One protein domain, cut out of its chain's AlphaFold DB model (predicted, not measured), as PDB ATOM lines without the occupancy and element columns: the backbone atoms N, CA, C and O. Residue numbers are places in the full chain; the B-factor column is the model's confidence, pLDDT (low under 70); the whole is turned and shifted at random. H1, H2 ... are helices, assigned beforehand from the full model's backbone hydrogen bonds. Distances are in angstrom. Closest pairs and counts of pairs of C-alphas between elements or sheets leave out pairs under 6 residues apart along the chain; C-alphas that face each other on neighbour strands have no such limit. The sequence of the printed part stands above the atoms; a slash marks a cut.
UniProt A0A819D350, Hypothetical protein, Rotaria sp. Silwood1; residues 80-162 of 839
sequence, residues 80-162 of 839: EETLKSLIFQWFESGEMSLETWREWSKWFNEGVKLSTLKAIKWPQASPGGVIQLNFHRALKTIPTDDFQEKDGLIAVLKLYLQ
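AT A GLANCE: This is residues 80 to 162 of the 839 residues of the protein "Hypothetical protein" of Rotaria sp. Silwood1 (UniProt A0A819D350). Five helices stand in a loose ring round the middle of the domain, in the order H1, H4, H3, H2, H5 and back to H1, each near the next. H1 and H4 form the one touching pair, side by side and running opposite ways; H5 runs the same way as H1, H2 runs opposite to H5, and the short H3 stands at a steep tilt between H2 and H4. The printed part has 83 residues with five named helices, H1 to H5 along the chain, and no named strand; the class is all helix. The whole is compact, with a radius of gyration of the C-alphas of 11.9 A, and spans 33 by 29 by 20 A.

HOW THE PARTS SIT: H1, residues 80 to 93, touches H4, residues 130 to 141, at a shallow tilt of 24 degrees, opposite ways; their closest C-alphas, those of Leu 83 and Ala 138, are 5.4 A apart. H1 is close to but not clearly touching H5, residues 150 to 160, at a shallow tilt of 4 degrees, the same way; the closest C-alphas, of Phe 91 and Tyr 160, are 7.2 A apart. H2, residues 98 to 109, is apart from H1 and H4. H2 and H5 are close but not clearly touching, with the C-alphas of Phe 108 and Ile 154 closest at 7.6 A; they run opposite ways at a tilt of 38 degrees, only just steep. H3, residues 114 to 119, is close to but not clearly touching H2, with the C-alphas of Trp 107 and Leu 117 closest at 6.7 A, at a steep tilt of 41 degrees. H3 and H4 are also close but not clearly touching, at a steep tilt of 64 degrees, with the C-alphas of Lys 118 and Leu 139 closest at 7.0 A. In H1, H2, H3 and H4 every O i to N i+4 pair is within hydrogen-bond range; in H5, 6 of 7 are.

IN THESE COORDINATES: H1 begins at C-alpha 80 (16.136, -39.791, -45.138) and measures 19.4 A from first to last C-alpha. H2 measures 16.3 A, and H3 8.6 A. H4, 16.8 A long, begins at C-alpha 130 (9.458, -41.789, -29.029). H5, 15.5 A long, ends at C-alpha 160 (29.483, -37.787, -31.751).

THE WHOLE: The two C-alphas farthest apart, those of Pro 127 and Asp 151, are 33.8 A apart. The printed part has no cut. The links H1 to H2 and H2 to H3 are tight, H3 to H4 and H4 to H5 are short, and none is long. The mean pLDDT of the printed part is 89.8, and residue 127 is the one printed residue under 70.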
ATOM      1  N   GLU A  80      14.716 -39.838 -45.466       89.06
ATOM      2  CA  GLU A  80      16.136 -39.791 -45.138       89.06
ATOM      3  C   GLU A  80      16.518 -38.614 -44.232       89.06
ATOM      4  O   GLU A  80      17.141 -38.831 -43.196       89.06
ATOM      5  N   GLU A  81      16.092 -37.390 -44.543       87.69
ATOM      6  CA  GLU A  81      16.322 -36.223 -43.677       87.69
ATOM      7  C   GLU A  81      15.656 -36.386 -42.305       87.69
ATOM      8  O   GLU A  81      16.224 -36.040 -41.266       87.69
ATOM      9  N   THR A  82      14.477 -37.010 -42.283       89.44
ATOM     10  CA  THR A  82      13.811 -37.412 -41.041       89.44
ATOM     11  C   THR A  82      14.678 -38.397 -40.256       89.44
ATOM     12  O   THR A  82      14.851 -38.231 -39.049       89.44
ATOM     13  N   LEU A  83      15.255 -39.407 -40.921       91.94
ATOM     14  CA  LEU A  83      16.161 -40.360 -40.283       91.94
ATOM     15  C   LEU A  83      17.419 -39.666 -39.738       91.94
ATOM     16  O   LEU A  83      17.738 -39.875 -38.572       91.94
ATOM     17  N   LYS A  84      18.093 -38.817 -40.526       90.69
ATOM     18  CA  LYS A  84      19.278 -38.049 -40.089       90.69
ATOM     19  C   LYS A  84      18.964 -37.205 -38.851       90.69
ATOM     20  O   LYS A  84      19.684 -37.275 -37.857       90.69
ATOM     21  N   SER A  85      17.844 -36.478 -38.866       89.56
ATOM     22  CA  SER A  85      17.397 -35.677 -37.721       89.56
ATOM     23  C   SER A  85      17.157 -36.532 -36.474       89.56
ATOM     24  O   SER A  85      17.613 -36.179 -35.388       89.56
ATOM     25  N   LEU A  86      16.501 -37.688 -36.622       92.50
ATOM     26  CA  LEU A  86      16.252 -38.614 -35.514       92.50
ATOM     27  C   LEU A  86      17.539 -39.226 -34.956       92.50
ATOM     28  O   LEU A  86      17.621 -39.443 -33.751       92.50
ATOM     29  N   ILE A  87      18.543 -39.478 -35.801       92.62
ATOM     30  CA  ILE A  87      19.864 -39.940 -35.358       92.62
ATOM     31  C   ILE A  87      20.495 -38.897 -34.435       92.62
ATOM     32  O   ILE A  87      20.882 -39.231 -33.318       92.62
ATOM     33  N   PHE A  88      20.546 -37.631 -34.858       90.69
ATOM     34  CA  PHE A  88      21.141 -36.559 -34.052       90.69
ATOM     35  C   PHE A  88      20.357 -36.309 -32.763       90.69
ATOM     36  O   PHE A  88      20.949 -36.271 -31.686       90.69
ATOM     37  N   GLN A  89      19.023 -36.276 -32.845       90.94
ATOM     38  CA  GLN A  89      18.166 -36.188 -31.661       90.94
ATOM     39  C   GLN A  89      18.419 -37.340 -30.690       90.94
ATOM     40  O   GLN A  89      18.373 -37.132 -29.481       90.94
ATOM     41  N   TRP A  90      18.706 -38.550 -31.177       92.75
ATOM     42  CA  TRP A  90      19.007 -39.676 -30.300       92.75
ATOM     43  C   TRP A  90      20.343 -39.486 -29.566       92.75
ATOM     44  O   TRP A  90      20.383 -39.699 -28.353       92.75
ATOM     45  N   PHE A  91      21.400 -39.013 -30.233       92.06
ATOM     46  CA  PHE A  91      22.668 -38.679 -29.563       92.06
ATOM     47  C   PHE A  91      22.503 -37.572 -28.506       92.06
ATOM     48  O   PHE A  91      23.026 -37.697 -27.399       92.06
ATOM     49  N   GLU A  92      21.712 -36.538 -28.797       90.69
ATOM     50  CA  GLU A  92      21.449 -35.409 -27.886       90.69
ATOM     51  C   GLU A  92      20.417 -35.733 -26.786       90.69
ATOM     52  O   GLU A  92      20.307 -35.038 -25.769       90.69
ATOM     53  N   SER A  93      19.607 -36.781 -26.973       90.50
ATOM     54  CA  SER A  93      18.522 -37.128 -26.047       90.50
ATOM     55  C   SER A  93      19.036 -37.580 -24.683       90.50
ATOM     56  O   SER A  93      18.393 -37.306 -23.672       90.50
ATOM     57  N   GLY A  94      20.187 -38.256 -24.664       88.62
ATOM     58  CA  GLY A  94      20.685 -39.000 -23.513       88.62
ATOM     59  C   GLY A  94      20.063 -40.389 -23.339       88.62
ATOM     60  O   GLY A  94      20.442 -41.089 -22.408       88.62
ATOM     61  N   GLU A  95      19.174 -40.846 -24.226       89.88
ATOM     62  CA  GLU A  95      18.547 -42.181 -24.156       89.88
ATOM     63  C   GLU A  95      19.457 -43.321 -24.655       89.88
ATOM     64  O   GLU A  95      19.099 -44.498 -24.580       89.88
ATOM     65  N   MET A  96      20.627 -42.997 -25.208       91.75
ATOM     66  CA  MET A  96      21.536 -43.970 -25.810       91.75
ATOM     67  C   MET A  96      22.379 -44.688 -24.749       91.75
ATOM     68  O   MET A  96      23.148 -44.055 -24.028       91.75
ATOM     69  N   SER A  97      22.255 -46.017 -24.661       92.56
ATOM     70  CA  SER A  97      23.153 -46.839 -23.838       92.56
ATOM     71  C   SER A  97      24.538 -46.976 -24.474       92.56
ATOM     72  O   SER A  97      24.707 -46.759 -25.678       92.56
ATOM     73  N   LEU A  98      25.521 -47.420 -23.689       93.56
ATOM     74  CA  LEU A  98      26.866 -47.693 -24.189       93.56
ATOM     75  C   LEU A  98      26.877 -48.783 -25.270       93.56
ATOM     76  O   LEU A  98      27.612 -48.674 -26.247       93.56
ATOM     77  N   GLU A  99      26.067 -49.833 -25.122       93.69
ATOM     78  CA  GLU A  99      25.952 -50.900 -26.124       93.69
ATOM     79  C   GLU A  99      25.419 -50.342 -27.442       93.69
ATOM     80  O   GLU A  99      25.966 -50.627 -28.503       93.69
ATOM     81  N   THR A 100      24.401 -49.481 -27.366       93.44
ATOM     82  CA  THR A 100      23.827 -48.822 -28.543       93.44
ATOM     83  C   THR A 100      24.854 -47.919 -29.218       93.44
ATOM     84  O   THR A 100      25.013 -47.967 -30.436       93.44
ATOM     85  N   TRP A 101      25.590 -47.128 -28.434       94.94
ATOM     86  CA  TRP A 101      26.655 -46.267 -28.947       94.94
ATOM     87  C   TRP A 101      27.778 -47.081 -29.609       94.94
ATOM     88  O   TRP A 101      28.290 -46.695 -30.658       94.94
ATOM     89  N   ARG A 102      28.129 -48.251 -29.058       94.56
ATOM     90  CA  ARG A 102      29.115 -49.166 -29.661       94.56
ATOM     91  C   ARG A 102      28.637 -49.751 -30.983       94.56
ATOM     92  O   ARG A 102      29.448 -49.860 -31.896       94.56
ATOM     93  N   GLU A 103      27.357 -50.095 -31.111       95.25
ATOM     94  CA  GLU A 103      26.789 -50.521 -32.397       95.25
ATOM     95  C   GLU A 103      26.829 -49.383 -33.428       95.25
ATOM     96  O   GLU A 103      27.218 -49.618 -34.571       95.25
ATOM     97  N   TRP A 104      26.545 -48.136 -33.024       95.12
ATOM     98  CA  TRP A 104      26.742 -46.963 -33.886       95.12
ATOM     99  C   TRP A 104      28.203 -46.794 -34.315       95.12
ATOM    100  O   TRP A 104      28.473 -46.596 -35.497       95.12
ATOM    101  N   SER A 105      29.148 -46.909 -33.379       94.50
ATOM    102  CA  SER A 105      30.587 -46.825 -33.654       94.50
ATOM    103  C   SER A 105      31.050 -47.929 -34.606       94.50
ATOM    104  O   SER A 105      31.750 -47.670 -35.586       94.50
ATOM    105  N   LYS A 106      30.604 -49.166 -34.378       94.88
ATOM    106  CA  LYS A 106      30.890 -50.309 -35.245       94.88
ATOM    107  C   LYS A 106      30.356 -50.081 -36.658       94.88
ATOM    108  O   LYS A 106      31.115 -50.181 -37.615       94.88
ATOM    109  N   TRP A 107      29.085 -49.714 -36.781       94.69
ATOM    110  CA  TRP A 107      28.456 -49.415 -38.066       94.69
ATOM    111  C   TRP A 107      29.152 -48.277 -38.820       94.69
ATOM    112  O   TRP A 107      29.366 -48.363 -40.032       94.69
ATOM    113  N   PHE A 108      29.543 -47.225 -38.103       94.69
ATOM    114  CA  PHE A 108      30.298 -46.113 -38.666       94.69
ATOM    115  C   PHE A 108      31.635 -46.587 -39.256       94.69
ATOM    116  O   PHE A 108      31.947 -46.276 -40.406       94.69
ATOM    117  N   ASN A 109      32.377 -47.416 -38.516       92.38
ATOM    118  CA  ASN A 109      33.666 -47.962 -38.947       92.38
ATOM    119  C   ASN A 109      33.552 -48.995 -40.090       92.38
ATOM    120  O   ASN A 109      34.497 -49.160 -40.858       92.38
ATOM    121  N   GLU A 110      32.407 -49.666 -40.238       92.81
ATOM    122  CA  GLU A 110      32.129 -50.623 -41.325       92.81
ATOM    123  C   GLU A 110      31.692 -49.953 -42.647       92.81
ATOM    124  O   GLU A 110      31.528 -50.630 -43.666       92.81
ATOM    125  N   GLY A 111      31.550 -48.619 -42.673       87.75
ATOM    126  CA  GLY A 111      31.408 -47.844 -43.911       87.75
ATOM    127  C   GLY A 111      30.011 -47.296 -44.222       87.75
ATOM    128  O   GLY A 111      29.701 -47.137 -45.406       87.75
ATOM    129  N   VAL A 112      29.199 -46.981 -43.201       90.31
ATOM    130  CA  VAL A 112      27.919 -46.229 -43.273       90.31
ATOM    131  C   VAL A 112      27.046 -46.661 -44.465       90.31
ATOM    132  O   VAL A 112      26.998 -46.000 -45.505       90.31
ATOM    133  N   LYS A 113      26.378 -47.812 -44.320       91.88
ATOM    134  CA  LYS A 113      25.394 -48.353 -45.283       91.88
ATOM    135  C   LYS A 113      24.054 -48.611 -44.603       91.88
ATOM    136  O   LYS A 113      24.034 -49.102 -43.469       91.88
ATOM    137  N   LEU A 114      22.934 -48.338 -45.268       90.31
ATOM    138  CA  LEU A 114      21.613 -48.464 -44.646       90.31
ATOM    139  C   LEU A 114      21.227 -49.926 -44.352       90.31
ATOM    140  O   LEU A 114      20.565 -50.210 -43.359       90.31
ATOM    141  N   SER A 115      21.672 -50.869 -45.174       91.62
ATOM    142  CA  SER A 115      21.472 -52.316 -45.065       91.62
ATOM    143  C   SER A 115      22.103 -52.852 -43.790       91.62
ATOM    144  O   SER A 115      21.454 -53.561 -43.022       91.62
ATOM    145  N   THR A 116      23.338 -52.432 -43.516       93.12
ATOM    146  CA  THR A 116      24.030 -52.740 -42.260       93.12
ATOM    147  C   THR A 116      23.334 -52.083 -41.067       93.12
ATOM    148  O   THR A 116      23.093 -52.762 -40.074       93.12
ATOM    149  N   LEU A 117      22.875 -50.828 -41.190       93.88
ATOM    150  CA  LEU A 117      22.124 -50.129 -40.134       93.88
ATOM    151  C   LEU A 117      20.790 -50.830 -39.800       93.88
ATOM    152  O   LEU A 117      20.401 -50.931 -38.636       93.88
ATOM    153  N   LYS A 118      20.093 -51.343 -40.823       93.62
ATOM    154  CA  LYS A 118      18.848 -52.126 -40.710       93.62
ATOM    155  C   LYS A 118      19.070 -53.501 -40.083       93.62
ATOM    156  O   LYS A 118      18.157 -54.025 -39.449       93.62
ATOM    157  N   ALA A 119      20.248 -54.091 -40.277       94.25
ATOM    158  CA  ALA A 119      20.595 -55.404 -39.739       94.25
ATOM    159  C   ALA A 119      20.960 -55.370 -38.244       94.25
ATOM    160  O   ALA A 119      20.909 -56.412 -37.583       94.25
ATOM    161  N   ILE A 120      21.308 -54.196 -37.703       94.75
ATOM    162  CA  ILE A 120      21.613 -54.031 -36.279       94.75
ATOM    163  C   ILE A 120      20.370 -54.347 -35.450       94.75
ATOM    164  O   ILE A 120      19.271 -53.832 -35.676       94.75
ATOM    165  N   LYS A 121      20.556 -55.207 -34.447       93.12
ATOM    166  CA  LYS A 121      19.521 -55.546 -33.471       93.12
ATOM    167  C   LYS A 121      19.458 -54.458 -32.411       93.12
ATOM    168  O   LYS A 121      20.004 -54.606 -31.322       93.12
ATOM    169  N   TRP A 122      18.805 -53.359 -32.759       90.06
ATOM    170  CA  TRP A 122      18.591 -52.249 -31.842       90.06
ATOM    171  C   TRP A 122      17.811 -52.692 -30.593       90.06
ATOM    172  O   TRP A 122      16.937 -53.564 -30.698       90.06
ATOM    173  N   PRO A 123      18.094 -52.106 -29.415       85.31
ATOM    174  CA  PRO A 123      17.335 -52.390 -28.204       85.31
ATOM    175  C   PRO A 123      15.846 -52.098 -28.407       85.31
ATOM    176  O   PRO A 123      15.477 -51.152 -29.101       85.31
ATOM    177  N   GLN A 124      14.983 -52.901 -27.780       81.88
ATOM    178  CA  GLN A 124      13.549 -52.611 -27.738       81.88
ATOM    179  C   GLN A 124      13.333 -51.246 -27.083       81.88
ATOM    180  O   GLN A 124      13.874 -50.989 -26.005       81.88
ATOM    181  N   ALA A 125      12.533 -50.396 -27.729       77.81
ATOM    182  CA  ALA A 125      12.238 -49.080 -27.195       77.81
ATOM    183  C   ALA A 125      11.597 -49.198 -25.813       77.81
ATOM    184  O   ALA A 125      10.659 -49.978 -25.615       77.81
ATOM    185  N   SER A 126      12.099 -48.421 -24.854       75.81
ATOM    186  CA  SER A 126      11.442 -48.306 -23.556       75.81
ATOM    187  C   SER A 126      10.008 -47.787 -23.764       75.81
ATOM    188  O   SER A 126       9.753 -47.066 -24.737       75.81
ATOM    189  N   PRO A 127       9.043 -48.135 -22.891       61.56
ATOM    190  CA  PRO A 127       7.694 -47.573 -22.940       61.56
ATOM    191  C   PRO A 127       7.752 -46.045 -22.733       61.56
ATOM    192  O   PRO A 127       7.712 -45.563 -21.608       61.56
ATOM    193  N   GLY A 128       7.940 -45.286 -23.816       70.88
ATOM    194  CA  GLY A 128       8.225 -43.846 -23.788       70.88
ATOM    195  C   GLY A 128       9.296 -43.366 -24.779       70.88
ATOM    196  O   GLY A 128       9.333 -42.174 -25.066       70.88
ATOM    197  N   GLY A 129      10.111 -44.259 -25.356       82.12
ATOM    198  CA  GLY A 129      11.178 -43.927 -26.315       82.12
ATOM    199  C   GLY A 129      10.654 -43.516 -27.696       82.12
ATOM    200  O   GLY A 129      10.767 -44.263 -28.672       82.12
ATOM    201  N   VAL A 130      10.051 -42.327 -27.790       86.81
ATOM    202  CA  VAL A 130       9.458 -41.789 -29.029       86.81
ATOM    203  C   VAL A 130      10.505 -41.670 -30.141       86.81
ATOM    204  O   VAL A 130      10.201 -41.969 -31.298       86.81
ATOM    205  N   ILE A 131      11.743 -41.294 -29.800       89.06
ATOM    206  CA  ILE A 131      12.838 -41.133 -30.766       89.06
ATOM    207  C   ILE A 131      13.206 -42.483 -31.386       89.06
ATOM    208  O   ILE A 131      13.222 -42.596 -32.608       89.06
ATOM    209  N   GLN A 132      13.399 -43.529 -30.577       89.06
ATOM    210  CA  GLN A 132      13.706 -44.882 -31.062       89.06
ATOM    211  C   GLN A 132      12.590 -45.459 -31.943       89.06
ATOM    212  O   GLN A 132      12.851 -46.025 -33.007       89.06
ATOM    213  N   LEU A 133      11.328 -45.279 -31.544       88.81
ATOM    214  CA  LEU A 133      10.177 -45.722 -32.338       88.81
ATOM    215  C   LEU A 133      10.107 -45.011 -33.694       88.81
ATOM    216  O   LEU A 133       9.884 -45.654 -34.725       88.81
ATOM    217  N   ASN A 134      10.309 -43.693 -33.705       91.06
ATOM    218  CA  ASN A 134      10.321 -42.909 -34.934       91.06
ATOM    219  C   ASN A 134      11.540 -43.242 -35.800       91.06
ATOM    220  O   ASN A 134      11.388 -43.355 -37.015       91.06
ATOM    221  N   PHE A 135      12.705 -43.485 -35.194       93.50
ATOM    222  CA  PHE A 135      13.917 -43.930 -35.878       93.50
ATOM    223  C   PHE A 135      13.662 -45.241 -36.624       93.50
ATOM    224  O   PHE A 135      13.896 -45.320 -37.827       93.50
ATOM    225  N   HIS A 136      13.074 -46.245 -35.967       90.69
ATOM    226  CA  HIS A 136      12.718 -47.504 -36.628       90.69
ATOM    227  C   HIS A 136      11.696 -47.337 -37.748       90.69
ATOM    228  O   HIS A 136      11.766 -48.054 -38.750       90.69
ATOM    229  N   ARG A 137      10.735 -46.421 -37.589       91.44
ATOM    230  CA  ARG A 137       9.748 -46.131 -38.632       91.44
ATOM    231  C   ARG A 137      10.424 -45.503 -39.853       91.44
ATOM    232  O   ARG A 137      10.247 -46.028 -40.947       91.44
ATOM    233  N   ALA A 138      11.232 -44.461 -39.653       91.56
ATOM    234  CA  ALA A 138      11.965 -43.775 -40.718       91.56
ATOM    235  C   ALA A 138      12.964 -44.711 -41.422       91.56
ATOM    236  O   ALA A 138      13.022 -44.769 -42.651       91.56
ATOM    237  N   LEU A 139      13.677 -45.540 -40.653       92.75
ATOM    238  CA  LEU A 139      14.642 -46.506 -41.178       92.75
ATOM    239  C   LEU A 139      13.995 -47.538 -42.117       92.75
ATOM    240  O   LEU A 139      14.607 -47.950 -43.102       92.75
ATOM    241  N   LYS A 140      12.748 -47.950 -41.847       91.88
ATOM    242  CA  LYS A 140      11.998 -48.891 -42.699       91.88
ATOM    243  C   LYS A 140      11.483 -48.263 -43.994       91.88
ATOM    244  O   LYS A 140      11.272 -48.993 -44.956       91.88
ATOM    245  N   THR A 141      11.265 -46.949 -44.019       91.69
ATOM    246  CA  THR A 141      10.654 -46.254 -45.164       91.69
ATOM    247  C   THR A 141      11.628 -45.903 -46.287       91.69
ATOM    248  O   THR A 141      11.176 -45.570 -47.376       91.69
ATOM    249  N   ILE A 142      12.942 -45.988 -46.056       90.12
ATOM    250  CA  ILE A 142      13.955 -45.662 -47.070       90.12
ATOM    251  C   ILE A 142      14.280 -46.926 -47.892       90.12
ATOM    252  O   ILE A 142      14.723 -47.924 -47.306       90.12
ATOM    253  N   PRO A 143      14.053 -46.927 -49.219       85.00
ATOM    254  CA  PRO A 143      14.203 -48.118 -50.059       85.00
ATOM    255  C   PRO A 143      15.642 -48.367 -50.539       85.00
ATOM    256  O   PRO A 143      15.989 -49.515 -50.809       85.00
ATOM    257  N   THR A 144      16.471 -47.327 -50.642       86.69
ATOM    258  CA  THR A 144      17.849 -47.391 -51.154       86.69
ATOM    259  C   THR A 144      18.857 -47.722 -50.054       86.69
ATOM    260  O   THR A 144      18.577 -47.534 -48.871       86.69
ATOM    261  N   ASP A 145      20.022 -48.256 -50.438       86.00
ATOM    262  CA  ASP A 145      21.091 -48.602 -49.487       86.00
ATOM    263  C   ASP A 145      22.054 -47.435 -49.197       86.00
ATOM    264  O   ASP A 145      22.664 -47.367 -48.124       86.00
ATOM    265  N   ASP A 146      22.157 -46.501 -50.143       84.56
ATOM    266  CA  ASP A 146      23.028 -45.334 -50.062       84.56
ATOM    267  C   ASP A 146      22.277 -44.120 -49.503       84.56
ATOM    268  O   ASP A 146      21.143 -43.840 -49.902       84.56
ATOM    269  N   PHE A 147      22.933 -43.410 -48.581       83.25
ATOM    270  CA  PHE A 147      22.486 -42.112 -48.076       83.25
ATOM    271  C   PHE A 147      22.803 -41.017 -49.102       83.25
ATOM    272  O   PHE A 147      23.945 -40.913 -49.566       83.25
ATOM    273  N   GLN A 148      21.832 -40.157 -49.393       82.69
ATOM    274  CA  GLN A 148      22.090 -38.840 -49.961       82.69
ATOM    275  C   GLN A 148      22.981 -38.046 -48.992       82.69
ATOM    276  O   GLN A 148      22.722 -37.975 -47.792       82.69
ATOM    277  N   GLU A 149      24.065 -37.451 -49.501       81.56
ATOM    278  CA  GLU A 149      25.023 -36.669 -48.692       81.56
ATOM    279  C   GLU A 149      25.676 -37.467 -47.555       81.56
ATOM    280  O   GLU A 149      25.909 -36.969 -46.447       81.56
ATOM    281  N   LYS A 150      26.002 -38.728 -47.844       87.69
ATOM    282  CA  LYS A 150      26.710 -39.634 -46.937       87.69
ATOM    283  C   LYS A 150      27.896 -38.972 -46.220       87.69
ATOM    284  O   LYS A 150      28.058 -39.177 -45.019       87.69
ATOM    285  N   ASP A 151      28.688 -38.164 -46.921       87.19
ATOM    286  CA  ASP A 151      29.878 -37.512 -46.360       87.19
ATOM    287  C   ASP A 151      29.542 -36.516 -45.247       87.19
ATOM    288  O   ASP A 151      30.242 -36.454 -44.234       87.19
ATOM    289  N   GLY A 152      28.431 -35.788 -45.382       86.50
ATOM    290  CA  GLY A 152      27.948 -34.882 -44.348       86.50
ATOM    291  C   GLY A 152      27.501 -35.635 -43.092       86.50
ATOM    292  O   GLY A 152      27.887 -35.281 -41.975       86.50
ATOM    293  N   LEU A 153      26.740 -36.723 -43.264       88.25
ATOM    294  CA  LEU A 153      26.342 -37.592 -42.152       88.25
ATOM    295  C   LEU A 153      27.571 -38.207 -41.462       88.25
ATOM    296  O   LEU A 153      27.640 -38.216 -40.232       88.25
ATOM    297  N   ILE A 154      28.558 -38.669 -42.237       92.25
ATOM    298  CA  ILE A 154      29.830 -39.186 -41.719       92.25
ATOM    299  C   ILE A 154      30.554 -38.117 -40.899       92.25
ATOM    300  O   ILE A 154      31.007 -38.410 -39.793       92.25
ATOM    301  N   ALA A 155      30.654 -36.885 -41.404       91.56
ATOM    302  CA  ALA A 155      31.333 -35.793 -40.713       91.56
ATOM    303  C   ALA A 155      30.695 -35.489 -39.348       91.56
ATOM    304  O   ALA A 155      31.412 -35.346 -38.358       91.56
ATOM    305  N   VAL A 156      29.360 -35.454 -39.272       90.44
ATOM    306  CA  VAL A 156      28.638 -35.215 -38.012       90.44
ATOM    307  C   VAL A 156      28.766 -36.399 -37.053       90.44
ATOM    308  O   VAL A 156      29.099 -36.215 -35.882       90.44
ATOM    309  N   LEU A 157      28.554 -37.626 -37.533       92.88
ATOM    310  CA  LEU A 157      28.676 -38.831 -36.707       92.88
ATOM    311  C   LEU A 157      30.078 -38.995 -36.134       92.88
ATOM    312  O   LEU A 157      30.219 -39.392 -34.981       92.88
ATOM    313  N   LYS A 158      31.110 -38.636 -36.903       94.69
ATOM    314  CA  LYS A 158      32.495 -38.663 -36.437       94.69
ATOM    315  C   LYS A 158      32.686 -37.834 -35.169       94.69
ATOM    316  O   LYS A 158      33.446 -38.260 -34.312       94.69
ATOM    317  N   LEU A 159      31.995 -36.700 -35.027       93.38
ATOM    318  CA  LEU A 159      32.083 -35.840 -33.841       93.38
ATOM    319  C   LEU A 159      31.368 -36.440 -32.620       93.38
ATOM    320  O   LEU A 159      31.855 -36.305 -31.501       93.38
ATOM    321  N   TYR A 160      30.235 -37.116 -32.824       92.88
ATOM    322  CA  TYR A 160      29.483 -37.787 -31.751       92.88
ATOM    323  C   TYR A 160      30.111 -39.111 -31.298       92.88
ATOM    324  O   TYR A 160      29.970 -39.518 -30.143       92.88
ATOM    325  N   LEU A 161      30.794 -39.793 -32.216       94.56
ATOM    326  CA  LEU A 161      31.461 -41.072 -31.983       94.56
ATOM    327  C   LEU A 161      32.947 -40.910 -31.638       94.56
ATOM    328  O   LEU A 161      33.629 -41.906 -31.398       94.56
ATOM    329  N   GLN A 162      33.454 -39.675 -31.613       93.88
ATOM    330  CA  GLN A 162      34.826 -39.387 -31.225       93.88
ATOM    331  C   GLN A 162      35.047 -39.752 -29.755       93.88
ATOM    332  O   GLN A 162      34.268 -39.373 -28.880       93.88
TER     333      GLN A 162